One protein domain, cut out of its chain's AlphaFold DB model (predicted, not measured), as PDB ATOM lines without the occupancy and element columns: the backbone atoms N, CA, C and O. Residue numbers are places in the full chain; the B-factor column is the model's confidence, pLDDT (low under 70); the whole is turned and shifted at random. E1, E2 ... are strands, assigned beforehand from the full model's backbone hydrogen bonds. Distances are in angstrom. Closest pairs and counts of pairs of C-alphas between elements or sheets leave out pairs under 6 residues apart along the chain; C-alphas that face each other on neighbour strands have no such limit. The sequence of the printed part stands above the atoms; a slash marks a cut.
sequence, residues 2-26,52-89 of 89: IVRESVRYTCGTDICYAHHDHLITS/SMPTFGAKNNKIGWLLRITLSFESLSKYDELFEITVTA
ATOM      1  N   ILE A   2      40.582  94.963  57.300       95.25
ATOM      2  CA  ILE A   2      40.255  95.775  56.132       95.25
ATOM      3  C   ILE A   2      38.735  95.922  56.061       95.25
ATOM      4  O   ILE A   2      38.020  94.942  56.259       95.25
ATOM      5  N   VAL A   3      38.254  97.118  55.744       95.50
ATOM      6  CA  VAL A   3      36.896  97.334  55.231       95.50
ATOM      7  C   VAL A   3      36.978  97.342  53.716       95.50
ATOM      8  O   VAL A   3      37.803  98.052  53.149       95.50
ATOM      9  N   ARG A   4      36.145  96.541  53.062       96.38
ATOM     10  CA  ARG A   4      36.036  96.471  51.609       96.38
ATOM     11  C   ARG A   4      34.678  96.986  51.177       96.38
ATOM     12  O   ARG A   4      33.655  96.330  51.388       96.38
ATOM     13  N   GLU A   5      34.688  98.111  50.488       96.12
ATOM     14  CA  GLU A   5      33.544  98.586  49.728       96.12
ATOM     15  C   GLU A   5      33.532  97.891  48.371       96.12
ATOM     16  O   GLU A   5      34.566  97.722  47.731       96.12
ATOM     17  N   SER A   6      32.368  97.427  47.936       96.19
ATOM     18  CA  SER A   6      32.198  96.748  46.655       96.19
ATOM     19  C   SER A   6      31.001  97.317  45.921       96.19
ATOM     20  O   SER A   6      29.911  97.386  46.489       96.19
ATOM     21  N   VAL A   7      31.189  97.655  44.649       96.38
ATOM     22  CA  VAL A   7      30.125  98.133  43.767       96.38
ATOM     23  C   VAL A   7      29.986  97.223  42.555       96.38
ATOM     24  O   VAL A   7      30.972  96.773  41.971       96.38
ATOM     25  N   ARG A   8      28.741  96.967  42.169       95.75
ATOM     26  CA  ARG A   8      28.350  96.272  40.945       95.75
ATOM     27  C   ARG A   8      27.653  97.268  40.026       95.75
ATOM     28  O   ARG A   8      26.639  97.851  40.408       95.75
ATOM     29  N   TYR A   9      28.168  97.434  38.815       93.50
ATOM     30  CA  TYR A   9      27.654  98.393  37.835       93.50
ATOM     31  C   TYR A   9      27.711  97.824  36.417       93.50
ATOM     32  O   TYR A   9      28.376  96.824  36.159       93.50
ATOM     33  N   THR A  10      26.978  98.440  35.493       95.50
ATOM     34  CA  THR A  10      26.992  98.050  34.079       95.50
ATOM     35  C   THR A  10      28.127  98.768  33.357       95.50
ATOM     36  O   THR A  10      28.250  99.987  33.453       95.50
ATOM     37  N   CYS A  11      28.936  98.019  32.619       93.25
ATOM     38  CA  CYS A  11      30.037  98.514  31.803       93.25
ATOM     39  C   CYS A  11      29.779  98.126  30.340       93.25
ATOM     40  O   CYS A  11      30.061  97.014  29.906       93.25
ATOM     41  N   GLY A  12      29.160  99.034  29.580       92.88
ATOM     42  CA  GLY A  12      28.648  98.713  28.245       92.88
ATOM     43  C   GLY A  12      27.465  97.745  28.332       92.88
ATOM     44  O   GLY A  12      26.417  98.110  28.862       92.88
ATOM     45  N   THR A  13      27.630  96.526  27.821       94.56
ATOM     46  CA  THR A  13      26.627  95.446  27.910       94.56
ATOM     47  C   THR A  13      26.876  94.474  29.062       94.56
ATOM     48  O   THR A  13      26.010  93.647  29.345       94.56
ATOM     49  N   ASP A  14      28.020  94.583  29.741       95.38
ATOM     50  CA  ASP A  14      28.457  93.624  30.753       95.38
ATOM     51  C   ASP A  14      28.243  94.139  32.181       95.38
ATOM     52  O   ASP A  14      27.997  95.325  32.428       95.38
ATOM     53  N   ILE A  15      28.330  93.226  33.151       94.75
ATOM     54  CA  ILE A  15      28.338  93.555  34.579       94.75
ATOM     55  C   ILE A  15      29.788  93.599  35.050       94.75
ATOM     56  O   ILE A  15      30.493  92.593  34.999       94.75
ATOM     57  N   CYS A  16      30.190  94.745  35.585       95.81
ATOM     58  CA  CYS A  16      31.483  94.952  36.211       95.81
ATOM     59  C   CYS A  16      31.358  95.046  37.734       95.81
ATOM     60  O   CYS A  16      30.315  95.409  38.290       95.81
ATOM     61  N   TYR A  17      32.474  94.749  38.395       95.81
ATOM     62  CA  TYR A  17      32.641  94.856  39.836       95.81
ATOM     63  C   TYR A  17      33.864  95.720  40.127       95.81
ATOM     64  O   TYR A  17      34.889  95.588  39.458       95.81
ATOM     65  N   ALA A  18      33.765  96.600  41.116       96.19
ATOM     66  CA  ALA A  18      34.910  97.320  41.657       96.19
ATOM     67  C   ALA A  18      34.934  97.182  43.177       96.19
ATOM     68  O   ALA A  18      33.883  97.107  43.817       96.19
ATOM     69  N   HIS A  19      36.143  97.145  43.731       95.12
ATOM     70  CA  HIS A  19      36.388  97.038  45.162       95.12
ATOM     71  C   HIS A  19      37.319  98.161  45.609       95.12
ATOM     72  O   HIS A  19      38.276  98.483  44.901       95.12
ATOM     73  N   HIS A  20      37.055  98.724  46.782       95.38
ATOM     74  CA  HIS A  20      37.934  99.678  47.438       95.38
ATOM     75  C   HIS A  20      38.209  99.214  48.868       95.38
ATOM     76  O   HIS A  20      37.283  98.985  49.645       95.38
ATOM     77  N   ASP A  21      39.489  99.018  49.179       96.00
ATOM     78  CA  ASP A  21      39.945  98.466  50.449       96.00
ATOM     79  C   ASP A  21      40.522  99.568  51.329       96.00
ATOM     80  O   ASP A  21      41.470 100.255  50.949       96.00
ATOM     81  N   HIS A  22      40.007  99.659  52.547       93.94
ATOM     82  CA  HIS A  22      40.512 100.531  53.594       93.94
ATOM     83  C   HIS A  22      41.116  99.692  54.709       93.94
ATOM     84  O   HIS A  22      40.429  98.897  55.351       93.94
ATOM     85  N   LEU A  23      42.409  99.869  54.965       93.62
ATOM     86  CA  LEU A  23      43.051  99.267  56.126       93.62
ATOM     87  C   LEU A  23      42.606 100.013  57.389       93.62
ATOM     88  O   LEU A  23      42.893 101.194  57.536       93.62
ATOM     89  N   ILE A  24      41.942  99.310  58.304       93.12
ATOM     90  CA  ILE A  24      41.481  99.881  59.579       93.12
ATOM     91  C   ILE A  24      42.556  99.752  60.654       93.12
ATOM     92  O   ILE A  24      42.842 100.687  61.392       93.12
ATOM     93  N   THR A  25      43.161  98.572  60.746       91.44
ATOM     94  CA  THR A  25      44.232  98.289  61.704       91.44
ATOM     95  C   THR A  25      45.106  97.156  61.189       91.44
ATOM     96  O   THR A  25      44.647  96.290  60.433       91.44
ATOM     97  N   SER A  26      46.370  97.156  61.593       91.75
ATOM     98  CA  SER A  26      47.342  96.121  61.286       91.75
ATOM     99  C   SER A  26      48.235  95.914  62.494       91.75
ATOM    100  O   SER A  26      48.753  96.876  63.045       91.75
ATOM    101  N   SER A  52      32.780 103.103  62.816       87.44
ATOM    102  CA  SER A  52      32.943 102.314  61.599       87.44
ATOM    103  C   SER A  52      31.611 101.808  61.056       87.44
ATOM    104  O   SER A  52      30.686 101.466  61.792       87.44
ATOM    105  N   MET A  53      31.532 101.680  59.733       90.88
ATOM    106  CA  MET A  53      30.330 101.167  59.081       90.88
ATOM    107  C   MET A  53      30.134  99.669  59.371       90.88
ATOM    108  O   MET A  53      31.078  98.891  59.200       90.88
ATOM    109  N   PRO A  54      28.920  99.223  59.738       93.75
ATOM    110  CA  PRO A  54      28.636  97.802  59.894       93.75
ATOM    111  C   PRO A  54      28.698  97.080  58.542       93.75
ATOM    112  O   PRO A  54      28.649  97.693  57.470       93.75
ATOM    113  N   THR A  55      28.765  95.752  58.584       95.56
ATOM    114  CA  THR A  55      28.614  94.924  57.387       95.56
ATOM    115  C   THR A  55      27.258  95.211  56.741       95.56
ATOM    116  O   THR A  55      26.212  95.134  57.386       95.56
ATOM    117  N   PHE A  56      27.267  95.519  55.446       95.31
ATOM    118  CA  PHE A  56      26.080  95.911  54.693       95.31
ATOM    119  C   PHE A  56      26.056  95.241  53.320       95.31
ATOM    120  O   PHE A  56      27.086  95.106  52.663       95.31
ATOM    121  N   GLY A  57      24.872  94.849  52.852       94.06
ATOM    122  CA  GLY A  57      24.686  94.261  51.529       94.06
ATOM    123  C   GLY A  57      23.380  94.711  50.889       94.06
ATOM    124  O   GLY A  57      22.298  94.429  51.394       94.06
ATOM    125  N   ALA A  58      23.484  95.366  49.740       92.56
ATOM    126  CA  ALA A  58      22.388  95.690  48.839       92.56
ATOM    127  C   ALA A  58      22.681  95.147  47.433       92.56
ATOM    128  O   ALA A  58      23.779  94.682  47.138       92.56
ATOM    129  N   LYS A  59      21.698  95.238  46.530       92.00
ATOM    130  CA  LYS A  59      21.777  94.673  45.169       92.00
ATOM    131  C   LYS A  59      23.047  95.065  44.398       92.00
ATOM    132  O   LYS A  59      23.572  94.249  43.643       92.00
ATOM    133  N   ASN A  60      23.499  96.309  44.566       93.69
ATOM    134  CA  ASN A  60      24.628  96.863  43.818       93.69
ATOM    135  C   ASN A  60      25.798  97.320  44.698       93.69
ATOM    136  O   ASN A  60      26.856  97.591  44.150       93.69
ATOM    137  N   ASN A  61      25.629  97.402  46.019       93.81
ATOM    138  CA  ASN A  61      26.643  97.919  46.938       93.81
ATOM    139  C   ASN A  61      26.793  96.959  48.119       93.81
ATOM    140  O   ASN A  61      25.787  96.552  48.698       93.81
ATOM    141  N   LYS A  62      28.025  96.623  48.496       96.12
ATOM    142  CA  LYS A  62      28.342  95.818  49.684       96.12
ATOM    143  C   LYS A  62      29.462  96.499  50.467       96.12
ATOM    144  O   LYS A  62      30.428  96.961  49.872       96.12
ATOM    145  N   ILE A  63      29.336  96.504  51.787       95.75
ATOM    146  CA  ILE A  63      30.410  96.801  52.735       95.75
ATOM    147  C   ILE A  63      30.714  95.494  53.451       95.75
ATOM    148  O   ILE A  63      29.857  94.939  54.143       95.75
ATOM    149  N   GLY A  64      31.908  94.962  53.223       95.88
ATOM    150  CA  GLY A  64      32.405  93.755  53.872       95.88
ATOM    151  C   GLY A  64      33.586  94.071  54.773       95.88
ATOM    152  O   GLY A  64      34.348  94.995  54.507       95.88
ATOM    153  N   TRP A  65      33.766  93.266  55.812       96.88
ATOM    154  CA  TRP A  65      34.940  93.333  56.669       96.88
ATOM    155  C   TRP A  65      35.794  92.093  56.463       96.88
ATOM    156  O   TRP A  65      35.280  90.976  56.401       96.88
ATOM    157  N   LEU A  66      37.102  92.300  56.338       96.44
ATOM    158  CA  LEU A  66      38.071  91.260  56.036       96.44
ATOM    159  C   LEU A  66      39.194  91.260  57.075       96.44
ATOM    160  O   LEU A  66      39.888  92.261  57.292       96.44
ATOM    161  N   LEU A  67      39.436  90.105  57.684       95.19
ATOM    162  CA  LEU A  67      40.673  89.831  58.396       95.19
ATOM    163  C   LEU A  67      41.684  89.263  57.398       95.19
ATOM    164  O   LEU A  67      41.470  88.194  56.839       95.19
ATOM    165  N   ARG A  68      42.790  89.975  57.181       95.25
ATOM    166  CA  ARG A  68      43.914  89.487  56.377       95.25
ATOM    167  C   ARG A  68      44.979  88.912  57.294       95.25
ATOM    168  O   ARG A  68      45.465  89.635  58.162       95.25
ATOM    169  N   ILE A  69      45.352  87.658  57.074       93.25
ATOM    170  CA  ILE A  69      46.488  87.022  57.738       93.25
ATOM    171  C   ILE A  69      47.585  86.857  56.699       93.25
ATOM    172  O   ILE A  69      47.386  86.258  55.647       93.25
ATOM    173  N   THR A  70      48.751  87.415  56.996       92.62
ATOM    174  CA  THR A  70      49.933  87.294  56.152       92.62
ATOM    175  C   THR A  70      51.068  86.714  56.977       92.62
ATOM    176  O   THR A  70      51.477  87.314  57.968       92.62
ATOM    177  N   LEU A  71      51.604  85.575  56.543       89.25
ATOM    178  CA  LEU A  71      52.802  84.970  57.115       89.25
ATOM    179  C   LEU A  71      53.899  84.971  56.056       89.25
ATOM    180  O   LEU A  71      53.699  84.520  54.926       89.25
ATOM    181  N   SER A  72      55.054  85.513  56.424       88.12
ATOM    182  CA  SER A  72      56.235  85.553  55.564       88.12
ATOM    183  C   SER A  72      57.339  84.739  56.218       88.12
ATOM    184  O   SER A  72      57.637  84.935  57.395       88.12
ATOM    185  N   PHE A  73      57.934  83.836  55.448       83.44
ATOM    186  CA  PHE A  73      59.041  82.988  55.867       83.44
ATOM    187  C   PHE A  73      60.195  83.219  54.894       83.44
ATOM    188  O   PHE A  73      59.958  83.406  53.704       83.44
ATOM    189  N   GLU A  74      61.432  83.203  55.378       79.81
ATOM    190  CA  GLU A  74      62.604  83.547  54.561       79.81
ATOM    191  C   GLU A  74      62.805  82.599  53.365       79.81
ATOM    192  O   GLU A  74      63.246  83.022  52.301       79.81
ATOM    193  N   SER A  75      62.422  81.325  53.511       79.25
ATOM    194  CA  SER A  75      62.640  80.271  52.511       79.25
ATOM    195  C   SER A  75      61.363  79.638  51.944       79.25
ATOM    196  O   SER A  75      61.456  78.730  51.118       79.25
ATOM    197  N   LEU A  76      60.174  80.090  52.359       77.75
ATOM    198  CA  LEU A  76      58.893  79.556  51.878       77.75
ATOM    199  C   LEU A  76      58.065  80.642  51.200       77.75
ATOM    200  O   LEU A  76      58.197  81.832  51.479       77.75
ATOM    201  N   SER A  77      57.160  80.213  50.320       84.19
ATOM    202  CA  SER A  77      56.164  81.101  49.733       84.19
ATOM    203  C   SER A  77      55.358  81.800  50.824       84.19
ATOM    204  O   SER A  77      54.918  81.170  51.788       84.19
ATOM    205  N   LYS A  78      55.127  83.099  50.630       90.50
ATOM    206  CA  LYS A  78      54.243  83.900  51.472       90.50
ATOM    207  C   LYS A  78      52.867  83.233  51.566       90.50
ATOM    208  O   LYS A  78      52.256  82.936  50.542       90.50
ATOM    209  N   TYR A  79      52.375  83.050  52.785       89.88
ATOM    210  CA  TYR A  79      50.981  82.704  53.033       89.88
ATOM    211  C   TYR A  79      50.188  83.999  53.220       89.88
ATOM    212  O   TYR A  79      50.608  84.894  53.958       89.88
ATOM    213  N   ASP A  80      49.076  84.127  52.505       94.19
ATOM    214  CA  ASP A  80      48.269  85.344  52.454       94.19
ATOM    215  C   ASP A  80      46.805  84.961  52.259       94.19
ATOM    216  O   ASP A  80      46.422  84.490  51.189       94.19
ATOM    217  N   GLU A  81      46.000  85.123  53.305       95.88
ATOM    218  CA  GLU A  81      44.607  84.687  53.307       95.88
ATOM    219  C   GLU A  81      43.684  85.768  53.875       95.88
ATOM    220  O   GLU A  81      44.060  86.553  54.752       95.88
ATOM    221  N   LEU A  82      42.468  85.824  53.330       96.31
ATOM    222  CA  LEU A  82      41.414  86.755  53.713       96.31
ATOM    223  C   LEU A  82      40.235  85.974  54.285       96.31
ATOM    224  O   LEU A  82      39.707  85.078  53.633       96.31
ATOM    225  N   PHE A  83      39.782  86.386  55.461       95.75
ATOM    226  CA  PHE A  83      38.615  85.833  56.136       95.75
ATOM    227  C   PHE A  83      37.541  86.909  56.240       95.75
ATOM    228  O   PHE A  83      37.815  88.011  56.721       95.75
ATOM    229  N   GLU A  84      36.322  86.606  55.797       95.50
ATOM    230  CA  GLU A  84      35.188  87.506  56.001       95.50
ATOM    231  C   GLU A  84      34.766  87.500  57.475       95.50
ATOM    232  O   GLU A  84      34.671  86.447  58.106       95.50
ATOM    233  N   ILE A  85      34.495  88.687  58.016       93.94
ATOM    234  CA  ILE A  85      33.911  88.866  59.344       93.94
ATOM    235  C   ILE A  85      32.646  89.722  59.244       93.94
ATOM    236  O   ILE A  85      32.504  90.566  58.356       93.94
ATOM    237  N   THR A  86      31.724  89.508  60.179       94.12
ATOM    238  CA  THR A  86      30.494  90.296  60.283       94.12
ATOM    239  C   THR A  86      30.638  91.304  61.409       94.12
ATOM    240  O   THR A  86      30.841  90.918  62.559       94.12
ATOM    241  N   VAL A  87      30.505  92.584  61.076       92.25
ATOM    242  CA  VAL A  87      30.448  93.684  62.039       92.25
ATOM    243  C   VAL A  87      29.010  94.164  62.121       92.25
ATOM    244  O   VAL A  87      28.393  94.464  61.097       92.25
ATOM    245  N   THR A  88      28.466  94.208  63.331       90.19
ATOM    246  CA  THR A  88      27.108  94.683  63.608       90.19
ATOM    247  C   THR A  88      27.156  96.040  64.298       90.19
ATOM    248  O   THR A  88      28.160  96.370  64.926       90.19
ATOM    249  N   ALA A  89      26.073  96.806  64.154       77.94
ATOM    250  CA  ALA A  89      25.839  98.026  64.923       77.94
ATOM    251  C   ALA A  89      25.462  97.717  66.380       77.94
ATOM    252  O   ALA A  89      25.009  96.572  66.635       77.94
TER     253      ALA A  89
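This is residues 2 to 26 and 52 to 89 of the 89 residues of an uncharacterized protein of Candidatus Thermofonsia Clade 2 bacterium (UniProt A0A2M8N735). Two long beta hairpins, E1 with E2 and E3 with E4, are joined side by side through E1 and E3 and splay apart as a V, making one strongly twisted, curled sheet with no helix over it. The turns at residues 12 to 13 and 72 to 78 lie at the far tips of the V, residues 10 to 15 stick out, and residues 56 to 57, before E3, fold back to pair with residues 62 to 63 of E3. The printed part has 63 residues with no named helix and four named strands, E1, E2, E3 and E4 along the chain; the sheet's order is E2, E1, E3, E4, all antiparallel, and the class is all strand. The whole is loose, with a radius of gyration of the C-alphas of 15.0 A, and flat, with spans of 46 by 34 by 14 A.

The printed part begins with E1, residues 2 to 11, which runs 26.5 A from C-alpha 2 at (40.255, 95.775, 56.132) to C-alpha 11 at (30.037, 98.514, 31.803). E2, residues 14 to 23, measures 29.8 A from first to last C-alpha. Residues 24 to 26 follow, and then comes the cut. Printing resumes at Ser 52, and E3, residues 61 to 71, is the longest strand by residues, with 11 residues and 30.9 A from first to last C-alpha. E4, residues 79 to 85, measures 19.2 A and ends with C-alpha 85 at (33.911, 88.866, 59.344). Residues 86 to 89 follow it, and Ala 89 is the chain's last residue.

E2 and E1 form a hairpin, antiparallel, with 162 degrees between their N-to-C directions. Their C-alphas face each other from 14 and 11, 5.2 A apart, to 23 and 2, 4.5 A apart. N 3 and O 22 are within hydrogen-bond range at 2.8 A, and so are N 14 and O 11 at 3.2 A. E1 and E3 are antiparallel neighbours with 131 degrees between their directions. Here C-alphas 2 and 66, 5.0 A apart, and C-alphas 7 and 61, 4.7 A apart, face each other, and N 4 and O 64 are within hydrogen-bond range at 2.8 A. E3 and E4 form the second hairpin, antiparallel, with 144 degrees between their directions. C-alphas 65 and 85, 5.3 A apart, and C-alphas 71 and 79, 5.0 A apart, face each other; N 67 and O 83 at 2.8 A and N 79 and O 71 at 2.9 A are within hydrogen-bond range. E2 and E4 are the edge strands, and E1 and E3 are inner strands. E1 and E4 are apart, as are E2 and E4, and E2 and E3. Outside the named strands, residues 56 to 57 pair antiparallel with residues 62 to 63 of E3.

The two C-alphas farthest apart are those of Thr 13 and Glu 74, at 46.3 A. From edge to edge of the sheet the strands' lines turn by 82 degrees and the way across it turns by 107 degrees, and it is curled like part of a barrel. Its C-alphas lie up to 7.4 A off the best plane through them. Residues 27 to 51 are not printed, and C-alphas 26 and 52 are 15.7 A apart across this cut, which falls in the link from E2 to E3. The link E1 to E2 is tight, with 2 residues, and the link E3 to E4 is short, with 7. The mean pLDDT of the printed part of this model is 92.8, and no printed residue is under 70.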